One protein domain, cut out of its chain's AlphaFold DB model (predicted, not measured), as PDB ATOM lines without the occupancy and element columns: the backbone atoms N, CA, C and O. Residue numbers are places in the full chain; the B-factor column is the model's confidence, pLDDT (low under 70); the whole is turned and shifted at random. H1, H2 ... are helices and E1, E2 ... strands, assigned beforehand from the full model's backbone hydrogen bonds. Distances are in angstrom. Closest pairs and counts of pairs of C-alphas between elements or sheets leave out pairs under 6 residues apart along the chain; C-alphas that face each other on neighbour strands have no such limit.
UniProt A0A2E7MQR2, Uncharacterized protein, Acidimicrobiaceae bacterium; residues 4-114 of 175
ATOM      1  N   ALA A   4       9.775 -10.038 -17.932       90.44
ATOM      2  CA  ALA A   4      10.075  -8.821 -17.189       90.44
ATOM      3  C   ALA A   4      10.360  -7.679 -18.167       90.44
ATOM      4  O   ALA A   4      10.802  -7.921 -19.298       90.44
ATOM      5  N   ARG A   5      10.128  -6.440 -17.734       92.62
ATOM      6  CA  ARG A   5      10.511  -5.246 -18.494       92.62
ATOM      7  C   ARG A   5      11.891  -4.812 -18.031       92.62
ATOM      8  O   ARG A   5      12.080  -4.509 -16.859       92.62
ATOM      9  N   LEU A   6      12.857  -4.790 -18.940       93.50
ATOM     10  CA  LEU A   6      14.126  -4.115 -18.707       93.50
ATOM     11  C   LEU A   6      13.947  -2.654 -19.105       93.50
ATOM     12  O   LEU A   6      13.683  -2.362 -20.274       93.50
ATOM     13  N   CYS A   7      14.080  -1.753 -18.139       93.50
ATOM     14  CA  CYS A   7      13.860  -0.334 -18.340       93.50
ATOM     15  C   CYS A   7      15.147   0.458 -18.133       93.50
ATOM     16  O   CYS A   7      15.811   0.333 -17.106       93.50
ATOM     17  N   LEU A   8      15.439   1.330 -19.089       92.62
ATOM     18  CA  LEU A   8      16.472   2.346 -19.004       92.62
ATOM     19  C   LEU A   8      15.795   3.708 -18.859       92.62
ATOM     20  O   LEU A   8      15.011   4.112 -19.719       92.62
ATOM     21  N   SER A   9      16.124   4.422 -17.793       91.19
ATOM     22  CA  SER A   9      15.614   5.757 -17.497       91.19
ATOM     23  C   SER A   9      16.742   6.754 -17.376       91.19
ATOM     24  O   SER A   9      17.819   6.444 -16.873       91.19
ATOM     25  N   TYR A  10      16.461   7.968 -17.824       90.69
ATOM     26  CA  TYR A  10      17.354   9.106 -17.726       90.69
ATOM     27  C   TYR A  10      16.642  10.219 -16.967       90.69
ATOM     28  O   TYR A  10      15.445  10.435 -17.161       90.69
ATOM     29  N   GLY A  11      17.369  10.916 -16.106       89.75
ATOM     30  CA  GLY A  11      16.837  12.057 -15.381       89.75
ATOM     31  C   GLY A  11      17.935  12.919 -14.785       89.75
ATOM     32  O   GLY A  11      19.100  12.536 -14.745       89.75
ATOM     33  N   GLU A  12      17.546  14.092 -14.306       91.06
ATOM     34  CA  GLU A  12      18.413  14.990 -13.554       91.06
ATOM     35  C   GLU A  12      17.901  15.067 -12.114       91.06
ATOM     36  O   GLU A  12      16.720  15.323 -11.874       91.06
ATOM     37  N   VAL A  13      18.781  14.785 -11.157       90.12
ATOM     38  CA  VAL A  13      18.486  14.784  -9.715       90.12
ATOM     39  C   VAL A  13      19.421  15.756  -9.001       90.12
ATOM     40  O   VAL A  13      20.305  16.349  -9.619       90.12
ATOM     41  N   SER A  14      19.290  15.924  -7.685       92.44
ATOM     42  CA  SER A  14      20.083  16.911  -6.937       92.44
ATOM     43  C   SER A  14      21.607  16.750  -7.028       92.44
ATOM     44  O   SER A  14      22.335  17.682  -6.693       92.44
ATOM     45  N   ILE A  15      22.095  15.574  -7.428       90.56
ATOM     46  CA  ILE A  15      23.523  15.273  -7.622       90.56
ATOM     47  C   ILE A  15      23.978  15.402  -9.086       90.56
ATOM     48  O   ILE A  15      25.152  15.175  -9.367       90.56
ATOM     49  N   GLY A  16      23.072  15.772  -9.996       90.94
ATOM     50  CA  GLY A  16      23.312  15.897 -11.430       90.94
ATOM     51  C   GLY A  16      22.560  14.856 -12.275       90.94
ATOM     52  O   GLY A  16      21.633  14.203 -11.782       90.94
ATOM     53  N   PRO A  17      22.936  14.708 -13.559       91.81
ATOM     54  CA  PRO A  17      22.332  13.742 -14.469       91.81
ATOM     55  C   PRO A  17      22.646  12.301 -14.061       91.81
ATOM     56  O   PRO A  17      23.781  11.943 -13.730       91.81
ATOM     57  N   VAL A  18      21.621  11.459 -14.121       92.19
ATOM     58  CA  VAL A  18      21.681  10.050 -13.750       92.19
ATOM     59  C   VAL A  18      21.009   9.172 -14.793       92.19
ATOM     60  O   VAL A  18      20.048   9.557 -15.462       92.19
ATOM     61  N   ILE A  19      21.520   7.952 -14.896       93.31
ATOM     62  CA  ILE A  19      20.933   6.879 -15.688       93.31
ATOM     63  C   ILE A  19      20.600   5.738 -14.743       93.31
ATOM     64  O   ILE A  19      21.443   5.319 -13.954       93.31
ATOM     65  N   ASN A  20      19.375   5.240 -14.832       92.00
ATOM     66  CA  ASN A  20      18.904   4.095 -14.075       92.00
ATOM     67  C   ASN A  20      18.573   2.949 -15.030       92.00
ATOM     68  O   ASN A  20      17.816   3.142 -15.978       92.00
ATOM     69  N   LEU A  21      19.121   1.766 -14.771       92.38
ATOM     70  CA  LEU A  21      18.802   0.548 -15.504       92.38
ATOM     71  C   LEU A  21      18.240  -0.479 -14.534       92.38
ATOM     72  O   LEU A  21      18.978  -0.991 -13.701       92.38
ATOM     73  N   ARG A  22      16.950  -0.779 -14.639       90.38
ATOM     74  CA  ARG A  22      16.287  -1.696 -13.712       90.38
ATOM     75  C   ARG A  22      15.329  -2.634 -14.411       90.38
ATOM     76  O   ARG A  22      14.634  -2.245 -15.354       90.38
ATOM     77  N   ILE A  23      15.217  -3.835 -13.874       91.62
ATOM     78  CA  ILE A  23      14.112  -4.737 -14.174       91.62
ATOM     79  C   ILE A  23      12.866  -4.294 -13.402       91.62
ATOM     80  O   ILE A  23      12.923  -3.933 -12.224       91.62
ATOM     81  N   ARG A  24      11.725  -4.303 -14.086       86.56
ATOM     82  CA  ARG A  24      10.402  -4.056 -13.521       86.56
ATOM     83  C   ARG A  24       9.475  -5.225 -13.817       86.56
ATOM     84  O   ARG A  24       9.417  -5.731 -14.941       86.56
ATOM     85  N   ASP A  25       8.745  -5.604 -12.777       78.75
ATOM     86  CA  ASP A  25       7.671  -6.595 -12.816       78.75
ATOM     87  C   ASP A  25       6.280  -5.929 -12.778       78.75
ATOM     88  O   ASP A  25       5.275  -6.611 -12.960       78.75
ATOM     89  N   ASP A  26       6.217  -4.618 -12.527       69.38
ATOM     90  CA  ASP A  26       4.999  -3.833 -12.345       69.38
ATOM     91  C   ASP A  26       4.642  -2.992 -13.583       69.38
ATOM     92  O   ASP A  26       5.500  -2.376 -14.216       69.38
ATOM     93  N   ASP A  27       3.346  -2.915 -13.900       63.09
ATOM     94  CA  ASP A  27       2.798  -2.057 -14.965       63.09
ATOM     95  C   ASP A  27       2.540  -0.618 -14.489       63.09
ATOM     96  O   ASP A  27       1.626   0.059 -14.962       63.09
ATOM     97  N   ASP A  28       3.333  -0.136 -13.531       64.38
ATOM     98  CA  ASP A  28       3.139   1.192 -12.962       64.38
ATOM     99  C   ASP A  28       3.389   2.282 -14.017       64.38
ATOM    100  O   ASP A  28       4.524   2.611 -14.377       64.38
ATOM    101  N   SER A  29       2.290   2.849 -14.520       57.78
ATOM    102  CA  SER A  29       2.263   3.863 -15.575       57.78
ATOM    103  C   SER A  29       2.882   5.198 -15.161       57.78
ATOM    104  O   SER A  29       3.095   6.056 -16.013       57.78
ATOM    105  N   ALA A  30       3.165   5.401 -13.868       63.03
ATOM    106  CA  ALA A  30       3.832   6.606 -13.377       63.03
ATOM    107  C   ALA A  30       5.323   6.669 -13.764       63.03
ATOM    108  O   ALA A  30       5.968   7.706 -13.604       63.03
ATOM    109  N   TYR A  31       5.887   5.571 -14.275       69.25
ATOM    110  CA  TYR A  31       7.294   5.484 -14.631       69.25
ATOM    111  C   TYR A  31       7.552   5.827 -16.100       69.25
ATOM    112  O   TYR A  31       7.177   5.089 -17.009       69.25
ATOM    113  N   SER A  32       8.268   6.927 -16.332       77.94
ATOM    114  CA  SER A  32       8.729   7.307 -17.668       77.94
ATOM    115  C   SER A  32      10.100   6.694 -17.956       77.94
ATOM    116  O   SER A  32      11.126   7.258 -17.575       77.94
ATOM    117  N   ALA A  33      10.121   5.561 -18.660       85.88
ATOM    118  CA  ALA A  33      11.354   4.989 -19.194       85.88
ATOM    119  C   ALA A  33      11.777   5.702 -20.487       85.88
ATOM    120  O   ALA A  33      10.956   5.964 -21.364       85.88
ATOM    121  N   PHE A  34      13.076   5.971 -20.639       87.69
ATOM    122  CA  PHE A  34      13.646   6.424 -21.914       87.69
ATOM    123  C   PHE A  34      13.646   5.296 -22.954       87.69
ATOM    124  O   PHE A  34      13.454   5.512 -24.153       87.69
ATOM    125  N   TYR A  35      13.882   4.073 -22.491       92.12
ATOM    126  CA  TYR A  35      13.831   2.875 -23.305       92.12
ATOM    127  C   TYR A  35      13.350   1.700 -22.468       92.12
ATOM    128  O   TYR A  35      13.741   1.543 -21.313       92.12
ATOM    129  N   GLU A  36      12.530   0.852 -23.071       93.75
ATOM    130  CA  GLU A  36      12.043  -0.360 -22.437       93.75
ATOM    131  C   GLU A  36      11.960  -1.509 -23.428       93.75
ATOM    132  O   GLU A  36      11.683  -1.325 -24.616       93.75
ATOM    133  N   ILE A  37      12.198  -2.712 -22.920       93.50
ATOM    134  CA  ILE A  37      12.047  -3.937 -23.687       93.50
ATOM    135  C   ILE A  37      11.559  -5.066 -22.787       93.50
ATOM    136  O   ILE A  37      11.987  -5.205 -21.643       93.50
ATOM    137  N   THR A  38      10.643  -5.879 -23.308       93.19
ATOM    138  CA  THR A  38      10.143  -7.058 -22.597       93.19
ATOM    139  C   THR A  38      10.978  -8.274 -22.971       93.19
ATOM    140  O   THR A  38      11.046  -8.643 -24.143       93.19
ATOM    141  N   LEU A  39      11.576  -8.919 -21.973       91.25
ATOM    142  CA  LEU A  39      12.436 -10.091 -22.134       91.25
ATOM    143  C   LEU A  39      11.984 -11.217 -21.198       91.25
ATOM    144  O   LEU A  39      11.132 -11.025 -20.327       91.25
ATOM    145  N   SER A  40      12.549 -12.416 -21.368       90.94
ATOM    146  CA  SER A  40      12.481 -13.418 -20.299       90.94
ATOM    147  C   SER A  40      13.194 -12.865 -19.059       90.94
ATOM    148  O   SER A  40      14.177 -12.142 -19.203       90.94
ATOM    149  N   TYR A  41      12.726 -13.192 -17.853       89.56
ATOM    150  CA  TYR A  41      13.310 -12.663 -16.614       89.56
ATOM    151  C   TYR A  41      14.816 -12.967 -16.507       89.56
ATOM    152  O   TYR A  41      15.609 -12.090 -16.184       89.56
ATOM    153  N   LEU A  42      15.220 -14.186 -16.882       89.94
ATOM    154  CA  LEU A  42      16.624 -14.598 -16.933       89.94
ATOM    155  C   LEU A  42      17.447 -13.716 -17.883       89.94
ATOM    156  O   LEU A  42      18.494 -13.198 -17.507       89.94
ATOM    157  N   THR A  43      16.951 -13.517 -19.103       91.12
ATOM    158  CA  THR A  43      17.620 -12.672 -20.098       91.12
ATOM    159  C   THR A  43      17.663 -11.212 -19.653       91.12
ATOM    160  O   THR A  43      18.667 -10.545 -19.862       91.12
ATOM    161  N   ALA A  44      16.601 -10.709 -19.019       92.00
ATOM    162  CA  ALA A  44      16.564  -9.353 -18.487       92.00
ATOM    163  C   ALA A  44      17.651  -9.147 -17.421       92.00
ATOM    164  O   ALA A  44      18.388  -8.171 -17.517       92.00
ATOM    165  N   MET A  45      17.803 -10.088 -16.477       91.12
ATOM    166  CA  MET A  45      18.877 -10.070 -15.470       91.12
ATOM    167  C   MET A  45      20.257 -10.100 -16.109       91.12
ATOM    168  O   MET A  45      21.107  -9.285 -15.770       91.12
ATOM    169  N   PHE A  46      20.472 -11.001 -17.066       92.31
ATOM    170  CA  PHE A  46      21.741 -11.076 -17.782       92.31
ATOM    171  C   PHE A  46      22.093  -9.742 -18.457       92.31
ATOM    172  O   PHE A  46      23.179  -9.206 -18.242       92.31
ATOM    173  N   VAL A  47      21.165  -9.171 -19.230       93.56
ATOM    174  CA  VAL A  47      21.391  -7.899 -19.934       93.56
ATOM    175  C   VAL A  47      21.595  -6.749 -18.944       93.56
ATOM    176  O   VAL A  47      22.494  -5.938 -19.150       93.56
ATOM    177  N   GLU A  48      20.809  -6.682 -17.866       93.25
ATOM    178  CA  GLU A  48      20.965  -5.679 -16.806       93.25
ATOM    179  C   GLU A  48      22.378  -5.713 -16.213       93.25
ATOM    180  O   GLU A  48      23.051  -4.684 -16.164       93.25
ATOM    181  N   GLN A  49      22.860  -6.899 -15.838       91.00
ATOM    182  CA  GLN A  49      24.193  -7.065 -15.268       91.00
ATOM    183  C   GLN A  49      25.284  -6.701 -16.273       91.00
ATOM    184  O   GLN A  49      26.146  -5.883 -15.966       91.00
ATOM    185  N   VAL A  50      25.225  -7.209 -17.507       91.62
ATOM    186  CA  VAL A  50      26.203  -6.853 -18.552       91.62
ATOM    187  C   VAL A  50      26.284  -5.336 -18.745       91.62
ATOM    188  O   VAL A  50      27.375  -4.777 -18.850       91.62
ATOM    189  N   MET A  51      25.141  -4.653 -18.742       93.50
ATOM    190  CA  MET A  51      25.086  -3.201 -18.882       93.50
ATOM    191  C   MET A  51      25.623  -2.451 -17.660       93.50
ATOM    192  O   MET A  51      26.348  -1.475 -17.838       93.50
ATOM    193  N   ILE A  52      25.308  -2.888 -16.437       90.31
ATOM    194  CA  ILE A  52      25.871  -2.329 -15.194       90.31
ATOM    195  C   ILE A  52      27.402  -2.382 -15.242       90.31
ATOM    196  O   ILE A  52      28.075  -1.369 -15.030       90.31
ATOM    197  N   TRP A  53      27.952  -3.540 -15.608       88.19
ATOM    198  CA  TRP A  53      29.392  -3.724 -15.773       88.19
ATOM    199  C   TRP A  53      29.956  -2.830 -16.875       88.19
ATOM    200  O   TRP A  53      30.991  -2.189 -16.691       88.19
ATOM    201  N   TRP A  54      29.264  -2.733 -18.009       90.31
ATOM    202  CA  TRP A  54      29.665  -1.870 -19.114       90.31
ATOM    203  C   TRP A  54      29.717  -0.387 -18.709       90.31
ATOM    204  O   TRP A  54      30.706   0.293 -19.000       90.31
ATOM    205  N   PHE A  55      28.709   0.114 -17.986       89.00
ATOM    206  CA  PHE A  55      28.703   1.486 -17.475       89.00
ATOM    207  C   PHE A  55      29.862   1.734 -16.512       89.00
ATOM    208  O   PHE A  55      30.536   2.762 -16.633       89.00
ATOM    209  N   HIS A  56      30.124   0.787 -15.609       85.38
ATOM    210  CA  HIS A  56      31.227   0.867 -14.658       85.38
ATOM    211  C   HIS A  56      32.591   0.921 -15.363       85.38
ATOM    212  O   HIS A  56      33.395   1.811 -15.090       85.38
ATOM    213  N   LEU A  57      32.835   0.040 -16.341       85.50
ATOM    214  CA  LEU A  57      34.082   0.009 -17.121       85.50
ATOM    215  C   LEU A  57      34.314   1.283 -17.949       85.50
ATOM    216  O   LEU A  57      35.453   1.623 -18.262       85.50
ATOM    217  N   ARG A  58      33.246   2.013 -18.285       84.69
ATOM    218  CA  ARG A  58      33.310   3.327 -18.949       84.69
ATOM    219  C   ARG A  58      33.589   4.483 -17.981       84.69
ATOM    220  O   ARG A  58      33.634   5.629 -18.417       84.69
ATOM    221  N   GLY A  59      33.782   4.196 -16.695       82.81
ATOM    222  CA  GLY A  59      34.048   5.191 -15.659       82.81
ATOM    223  C   GLY A  59      32.794   5.901 -15.145       82.81
ATOM    224  O   GLY A  59      32.917   6.898 -14.432       82.81
ATOM    225  N   ASN A  60      31.590   5.415 -15.478       84.88
ATOM    226  CA  ASN A  60      30.373   5.971 -14.894       84.88
ATOM    227  C   ASN A  60      30.283   5.560 -13.431       84.88
ATOM    228  O   ASN A  60      30.515   4.410 -13.058       84.88
ATOM    229  N   THR A  61      29.944   6.529 -12.594       84.06
ATOM    230  CA  THR A  61      30.049   6.376 -11.151       84.06
ATOM    231  C   THR A  61      28.727   5.861 -10.595       84.06
ATOM    232  O   THR A  61      27.738   6.589 -10.554       84.06
ATOM    233  N   GLU A  62      28.699   4.602 -10.168       87.12
ATOM    234  CA  GLU A  62      27.538   3.999  -9.505       87.12
ATOM    235  C   GLU A  62      27.227   4.729  -8.184       87.12
ATOM    236  O   GLU A  62      28.125   5.102  -7.414       87.12
ATOM    237  N   LEU A  63      25.942   4.967  -7.905       85.69
ATOM    238  CA  LEU A  63      25.531   5.762  -6.745       85.69
ATOM    239  C   LEU A  63      25.850   5.081  -5.405       85.69
ATOM    240  O   LEU A  63      26.184   5.781  -4.442       85.69
ATOM    241  N   ALA A  64      25.760   3.747  -5.341       83.75
ATOM    242  CA  ALA A  64      26.063   2.971  -4.141       83.75
ATOM    243  C   ALA A  64      27.541   3.081  -3.742       83.75
ATOM    244  O   ALA A  64      27.853   3.438  -2.604       83.75
ATOM    245  N   THR A  65      28.451   2.809  -4.680       81.19
ATOM    246  CA  THR A  65      29.896   2.711  -4.413       81.19
ATOM    247  C   THR A  65      30.572   4.069  -4.239       81.19
ATOM    248  O   THR A  65      31.555   4.187  -3.512       81.19
ATOM    249  N   SER A  66      30.014   5.126  -4.827       82.50
ATOM    250  CA  SER A  66      30.556   6.489  -4.733       82.50
ATOM    251  C   SER A  66      30.110   7.287  -3.512       82.50
ATOM    252  O   SER A  66      30.623   8.377  -3.248       82.50
ATOM    253  N   GLY A  67      29.106   6.797  -2.782       83.06
ATOM    254  CA  GLY A  67      28.467   7.544  -1.702       83.06
ATOM    255  C   GLY A  67      27.655   8.760  -2.170       83.06
ATOM    256  O   GLY A  67      27.115   9.475  -1.322       83.06
ATOM    257  N   LEU A  68      27.519   8.987  -3.485       86.31
ATOM    258  CA  LEU A  68      26.689  10.057  -4.051       86.31
ATOM    259  C   LEU A  68      25.217   9.879  -3.685       86.31
ATOM    260  O   LEU A  68      24.537  10.872  -3.432       86.31
ATOM    261  N   TYR A  69      24.757   8.632  -3.537       88.81
ATOM    262  CA  TYR A  69      23.397   8.346  -3.086       88.81
ATOM    263  C   TYR A  69      23.047   9.078  -1.783       88.81
ATOM    264  O   TYR A  69      21.961   9.628  -1.650       88.81
ATOM    265  N   LYS A  70      23.983   9.182  -0.828       88.69
ATOM    266  CA  LYS A  70      23.736   9.867   0.454       88.69
ATOM    267  C   LYS A  70      23.470  11.365   0.286       88.69
ATOM    268  O   LYS A  70      22.753  11.931   1.104       88.69
ATOM    269  N   ARG A  71      24.025  11.979  -0.764       89.56
ATOM    270  CA  ARG A  71      23.909  13.412  -1.079       89.56
ATOM    271  C   ARG A  71      22.627  13.761  -1.841       89.56
ATOM    272  O   ARG A  71      22.327  14.939  -2.003       89.56
ATOM    273  N   MET A  72      21.897  12.755  -2.311       91.44
ATOM    274  CA  MET A  72      20.609  12.911  -2.974       91.44
ATOM    275  C   MET A  72      19.530  13.381  -1.985       91.44
ATOM    276  O   MET A  72      19.599  13.039  -0.798       91.44
ATOM    277  N   LYS A  73      18.532  14.150  -2.438       94.50
ATOM    278  CA  LYS A  73      17.439  14.598  -1.557       94.50
ATOM    279  C   LYS A  73      16.590  13.407  -1.114       94.50
ATOM    280  O   LYS A  73      16.322  12.496  -1.896       94.50
ATOM    281  N   GLU A  74      16.082  13.452   0.118       92.25
ATOM    282  CA  GLU A  74      15.220  12.390   0.659       92.25
ATOM    283  C   GLU A  74      13.968  12.155  -0.193       92.25
ATOM    284  O   GLU A  74      13.623  11.011  -0.461       92.25
ATOM    285  N   SER A  75      13.339  13.213  -0.716       91.75
ATOM    286  CA  SER A  75      12.188  13.081  -1.622       91.75
ATOM    287  C   SER A  75      12.506  12.261  -2.876       91.75
ATOM    288  O   SER A  75      11.655  11.534  -3.376       91.75
ATOM    289  N   GLU A  76      13.734  12.364  -3.389       90.62
ATOM    290  CA  GLU A  76      14.151  11.640  -4.587       90.62
ATOM    291  C   GLU A  76      14.508  10.184  -4.249       90.62
ATOM    292  O   GLU A  76      14.175   9.287  -5.020       90.62
ATOM    293  N   LYS A  77      15.102   9.915  -3.077       88.44
ATOM    294  CA  LYS A  77      15.336   8.545  -2.578       88.44
ATOM    295  C   LYS A  77      14.022   7.801  -2.339       88.44
ATOM    296  O   LYS A  77      13.863   6.662  -2.770       88.44
ATOM    297  N   LEU A  78      13.067   8.470  -1.691       86.94
ATOM    298  CA  LEU A  78      11.755   7.915  -1.349       86.94
ATOM    299  C   LEU A  78      10.882   7.637  -2.579       86.94
ATOM    300  O   LEU A  78       9.968   6.825  -2.491       86.94
ATOM    301  N   SER A  79      11.180   8.251  -3.730       85.06
ATOM    302  CA  SER A  79      10.482   7.948  -4.985       85.06
ATOM    303  C   SER A  79      10.675   6.500  -5.457       85.06
ATOM    304  O   SER A  79       9.911   6.022  -6.290       85.06
ATOM    305  N   GLY A  80      11.728   5.811  -4.990       80.88
ATOM    306  CA  GLY A  80      12.078   4.463  -5.452       80.88
ATOM    307  C   GLY A  80      12.516   4.397  -6.922       80.88
ATOM    308  O   GLY A  80      12.745   3.307  -7.449       80.88
ATOM    309  N   LEU A  81      12.641   5.544  -7.600       84.25
ATOM    310  CA  LEU A  81      13.056   5.642  -9.001       84.25
ATOM    311  C   LEU A  81      14.563   5.483  -9.183       84.25
ATOM    312  O   LEU A  81      14.994   5.055 -10.250       84.25
ATOM    313  N   TRP A  82      15.338   5.787  -8.140       89.25
ATOM    314  CA  TRP A  82      16.798   5.886  -8.193       89.25
ATOM    315  C   TRP A  82      17.488   4.908  -7.232       89.25
ATOM    316  O   TRP A  82      18.225   5.335  -6.343       89.25
ATOM    317  N   PRO A  83      17.245   3.591  -7.358       87.44
ATOM    318  CA  PRO A  83      17.915   2.591  -6.537       87.44
ATOM    319  C   PRO A  83      19.445   2.693  -6.677       87.44
ATOM    320  O   PRO A  83      19.957   2.852  -7.787       87.44
ATOM    321  N   PRO A  84      20.201   2.590  -5.573       84.88
ATOM    322  CA  PRO A  84      21.617   2.954  -5.548       84.88
ATOM    323  C   PRO A  84      22.531   2.040  -6.384       84.88
ATOM    324  O   PRO A  84      23.557   2.517  -6.859       84.88
ATOM    325  N   TYR A  85      22.162   0.770  -6.583       85.75
ATOM    326  CA  TYR A  85      22.988  -0.244  -7.267       85.75
ATOM    327  C   TYR A  85      22.757  -0.347  -8.781       85.75
ATOM    328  O   TYR A  85      23.526  -0.970  -9.504       85.75
ATOM    329  N   SER A  86      21.681   0.260  -9.271       86.81
ATOM    330  CA  SER A  86      21.311   0.276 -10.691       86.81
ATOM    331  C   SER A  86      21.287   1.685 -11.274       86.81
ATOM    332  O   SER A  86      20.854   1.890 -12.409       86.81
ATOM    333  N   THR A  87      21.742   2.670 -10.501       91.00
ATOM    334  CA  THR A  87      21.801   4.067 -10.922       91.00
ATOM    335  C   THR A  87      23.244   4.536 -10.992       91.00
ATOM    336  O   THR A  87      24.036   4.317 -10.074       91.00
ATOM    337  N   PHE A  88      23.565   5.229 -12.077       91.94
ATOM    338  CA  PHE A  88      24.887   5.758 -12.367       91.94
ATOM    339  C   PHE A  88      24.796   7.263 -12.559       91.94
ATOM    340  O   PHE A  88      23.959   7.751 -13.318       91.94
ATOM    341  N   SER A  89      25.693   7.991 -11.901       89.06
ATOM    342  CA  SER A  89      26.019   9.361 -12.274       89.06
ATOM    343  C   SER A  89      26.772   9.303 -13.601       89.06
ATOM    344  O   SER A  89      27.887   8.774 -13.660       89.06
ATOM    345  N   ALA A  90      26.151   9.818 -14.657       83.88
ATOM    346  CA  ALA A  90      26.643   9.712 -16.024       83.88
ATOM    347  C   ALA A  90      26.569  11.068 -16.723       83.88
ATOM    348  O   ALA A  90      25.665  11.865 -16.471       83.88
ATOM    349  N   SER A  91      27.521  11.336 -17.615       70.31
ATOM    350  CA  SER A  91      27.620  12.606 -18.337       70.31
ATOM    351  C   SER A  91      26.584  12.702 -19.466       70.31
ATOM    352  O   SER A  91      26.920  12.619 -20.647       70.31
ATOM    353  N   GLY A  92      25.324  12.908 -19.089       66.62
ATOM    354  CA  GLY A  92      24.253  13.365 -19.973       66.62
ATOM    355  C   GLY A  92      23.612  12.311 -20.883       66.62
ATOM    356  O   GLY A  92      23.848  11.107 -20.789       66.62
ATOM    357  N   GLU A  93      22.767  12.818 -21.783       81.19
ATOM    358  CA  GLU A  93      21.910  12.064 -22.711       81.19
ATOM    359  C   GLU A  93      22.685  11.085 -23.612       81.19
ATOM    360  O   GLU A  93      22.183  10.010 -23.945       81.19
ATOM    361  N   ALA A  94      23.940  11.399 -23.951       86.94
ATOM    362  CA  ALA A  94      24.785  10.551 -24.790       86.94
ATOM    363  C   ALA A  94      24.975   9.148 -24.193       86.94
ATOM    364  O   ALA A  94      24.819   8.152 -24.898       86.94
ATOM    365  N   THR A  95      25.233   9.047 -22.887       89.38
ATOM    366  CA  THR A  95      25.409   7.750 -22.218       89.38
ATOM    367  C   THR A  95      24.103   6.948 -22.188       89.38
ATOM    368  O   THR A  95      24.135   5.722 -22.293       89.38
ATOM    369  N   ALA A  96      22.944   7.614 -22.117       90.12
ATOM    370  CA  ALA A  96      21.641   6.949 -22.185       90.12
ATOM    371  C   ALA A  96      21.368   6.395 -23.593       90.12
ATOM    372  O   ALA A  96      20.911   5.259 -23.742       90.12
ATOM    373  N   ILE A  97      21.706   7.162 -24.634       91.81
ATOM    374  CA  ILE A  97      21.614   6.721 -26.032       91.81
ATOM    375  C   ILE A  97      22.563   5.544 -26.289       91.81
ATOM    376  O   ILE A  97      22.131   4.529 -26.839       91.81
ATOM    377  N   GLU A  98      23.830   5.637 -25.866       92.62
ATOM    378  CA  GLU A  98      24.797   4.537 -25.976       92.62
ATOM    379  C   GLU A  98      24.284   3.279 -25.264       92.62
ATOM    380  O   GLU A  98      24.309   2.191 -25.842       92.62
ATOM    381  N   GLY A  99      23.747   3.436 -24.049       92.25
ATOM    382  CA  GLY A  99      23.160   2.346 -23.279       92.25
ATOM    383  C   GLY A  99      22.014   1.655 -24.020       92.25
ATOM    384  O   GLY A  99      22.017   0.434 -24.166       92.25
ATOM    385  N   LYS A 100      21.074   2.431 -24.574       95.06
ATOM    386  CA  LYS A 100      19.977   1.911 -25.404       95.06
ATOM    387  C   LYS A 100      20.494   1.129 -26.611       95.06
ATOM    388  O   LYS A 100      20.010   0.031 -26.880       95.06
ATOM    389  N   LEU A 101      21.455   1.685 -27.349       95.62
ATOM    390  CA  LEU A 101      22.023   1.032 -28.531       95.62
ATOM    391  C   LEU A 101      22.731  -0.277 -28.165       95.62
ATOM    392  O   LEU A 101      22.618  -1.260 -28.896       95.62
ATOM    393  N   HIS A 102      23.423  -0.311 -27.026       94.75
ATOM    394  CA  HIS A 102      24.095  -1.516 -26.557       94.75
ATOM    395  C   HIS A 102      23.099  -2.603 -26.142       94.75
ATOM    396  O   HIS A 102      23.243  -3.746 -26.572       94.75
ATOM    397  N   ILE A 103      22.040  -2.243 -25.406       95.44
ATOM    398  CA  ILE A 103      20.954  -3.175 -25.064       95.44
ATOM    399  C   ILE A 103      20.319  -3.737 -26.338       95.44
ATOM    400  O   ILE A 103      20.196  -4.952 -26.478       95.44
ATOM    401  N   ALA A 104      19.972  -2.872 -27.296       95.38
ATOM    402  CA  ALA A 104      19.392  -3.300 -28.566       95.38
ATOM    403  C   ALA A 104      20.319  -4.264 -29.322       95.38
ATOM    404  O   ALA A 104      19.850  -5.254 -29.879       95.38
ATOM    405  N   LYS A 105      21.635  -4.021 -29.298       95.38
ATOM    406  CA  LYS A 105      22.631  -4.907 -29.907       95.38
ATOM    407  C   LYS A 105      22.694  -6.272 -29.219       95.38
ATOM    408  O   LYS A 105      22.737  -7.280 -29.916       95.38
ATOM    409  N   ILE A 106      22.694  -6.316 -27.885       93.38
ATOM    410  CA  ILE A 106      22.702  -7.583 -27.136       93.38
ATOM    411  C   ILE A 106      21.435  -8.378 -27.460       93.38
ATOM    412  O   ILE A 106      21.521  -9.550 -27.818       93.38
ATOM    413  N   VAL A 107      20.271  -7.728 -27.403       93.12
ATOM    414  CA  VAL A 107      18.973  -8.376 -27.633       93.12
ATOM    415  C   VAL A 107      18.769  -8.800 -29.092       93.12
ATOM    416  O   VAL A 107      18.035  -9.748 -29.347       93.12
ATOM    417  N   ALA A 108      19.434  -8.152 -30.050       92.75
ATOM    418  CA  ALA A 108      19.420  -8.566 -31.454       92.75
ATOM    419  C   ALA A 108      20.211  -9.862 -31.728       92.75
ATOM    420  O   ALA A 108      20.156 -10.381 -32.842       92.75
ATOM    421  N   THR A 109      20.954 -10.380 -30.743       92.25
ATOM    422  CA  THR A 109      21.597 -11.698 -30.831       92.25
ATOM    423  C   THR A 109      20.534 -12.789 -30.966       92.25
ATOM    424  O   THR A 109      19.432 -12.665 -30.434       92.25
ATOM    425  N   ASP A 110      20.870 -13.878 -31.661       91.75
ATOM    426  CA  ASP A 110      20.004 -15.054 -31.756       91.75
ATOM    427  C   ASP A 110      19.473 -15.481 -30.361       91.75
ATOM    428  O   ASP A 110      20.270 -15.621 -29.425       91.75
ATOM    429  N   PRO A 111      18.153 -15.704 -30.194       87.94
ATOM    430  CA  PRO A 111      17.564 -16.011 -28.892       87.94
ATOM    431  C   PRO A 111      18.147 -17.246 -28.200       87.94
ATOM    432  O   PRO A 111      18.267 -17.246 -26.975       87.94
ATOM    433  N   ALA A 112      18.512 -18.293 -28.950       89.06
ATOM    434  CA  ALA A 112      19.097 -19.501 -28.365       89.06
ATOM    435  C   ALA A 112      20.507 -19.219 -27.830       89.06
ATOM    436  O   ALA A 112      20.846 -19.616 -26.715       89.06
ATOM    437  N   THR A 113      21.295 -18.457 -28.585       90.94
ATOM    438  CA  THR A 113      22.620 -17.984 -28.174       90.94
ATOM    439  C   THR A 113      22.533 -17.098 -26.935       90.94
ATOM    440  O   THR A 113      23.263 -17.315 -25.970       90.94
ATOM    441  N   LEU A 114      21.609 -16.134 -26.920       88.75
ATOM    442  CA  LEU A 114      21.420 -15.229 -25.788       88.75
ATOM    443  C   LEU A 114      20.959 -15.981 -24.530       88.75
ATOM    444  O   LEU A 114      21.410 -15.681 -23.424       88.75
TER     445      LEU A 114
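What this domain is: This is residues 4 to 114 of the 175 residues of an uncharacterized protein of Acidimicrobiaceae bacterium (UniProt A0A2E7MQR2). This is a twisted antiparallel sheet of four strands with two long helices, H1 and H5, packed over one of its faces; H1 covers E1 and E2, and H5 covers E3 and E1. Three short helices, H2, H3 and H4, follow one another between H1 and the edge strand E4, and a last short helix, H6, comes after H5, far from the middle of the domain. The printed part has 111 residues with six named helices and four named strands, in the order E1 E2 E3 H1 H2 H3 H4 E4 H5 H6; the sheet's order is E3 E1 E2 E4, and the class is mixed, helices and strands. The whole is compact, with a radius of gyration of the C-alphas of 13.6 A, and spans 43 by 31 by 21 A along its three main axes.

How they stand to each other: Look first at E1, residues 4 to 13, and E2, residues 16 to 24, an antiparallel hairpin in which N 7 and O 22 are 2.9 A apart, within hydrogen-bond range. On the other side of E1 from E2 is E3, residues 35 to 40, antiparallel to E1, with N 6 and O 37 at 2.9 A. Beside E2 you find E4, residues 87 to 89, also antiparallel, with N 88 and O 19 at 2.8 A. E3 and E4 are the edge strands. H1, residues 41 to 57, is on the sheet at a height of 9.0 A, over E1 and E2, and runs along the strands, at 5 degrees to E2 on the local plane. H5, residues 93 to 107, is on the same face at a height of 9.5 A, over E3 and E1, also along the strands, at 4 degrees to E1 on the local plane. H1 touches H5 with residues 47 to 51 alone; the closest C-alphas are those of Val 47 and Ile 103, 7.0 A apart, at a steep tilt of 43 degrees, opposite ways. H2, residues 63 to 66, only grazes the sheet, the closest C-alphas of H2 and E4 being those of Leu 63 and Phe 88, 5.7 A. H3, residues 68 to 71, only grazes the sheet with residues 68 to 69. H4, residues 74 to 78, and H6, residues 111 to 114, are not on the sheet. H6 is close to H1 but not clearly touching, with C-alphas 43 and 114 at 7.3 A. In H1, H4 and H5 every O i to N i+4 pair is within hydrogen-bond range; H2, H3 and H6 are too short for such a pair.

Where its parts are: Find C-alpha 4 at (10.075, -8.821, -17.189), where E1 begins; it runs 26.1 A to C-alpha 13 and bends by 51 degrees at residue 10. E2 spans 23.9 A, E3 16.6 A and E4 6.9 A. From C-alpha 41 at (13.310, -12.663, -16.614), H1 runs 24.3 A. H5 is 21.2 A long. H2, H3, H4 and H6 are short, and H6 ends at C-alpha 114 at (21.420, -15.229, -25.788). Residues 61 to 62 pair antiparallel with residues 88 to 89 of E4.

The domain as a whole: The two C-alphas farthest apart are those of Lys 73 and Ala 112, 43.4 A. The printed part, residues 4 to 114, has no cut. No link is long; E2 to E3, with 10 residues, and H4 to E4, with 8, are short, and the others are tight. The mean pLDDT of the printed part is 87.8; in this model residues 26 to 31, in the link from E2 to E3, and residue 92 are under 70.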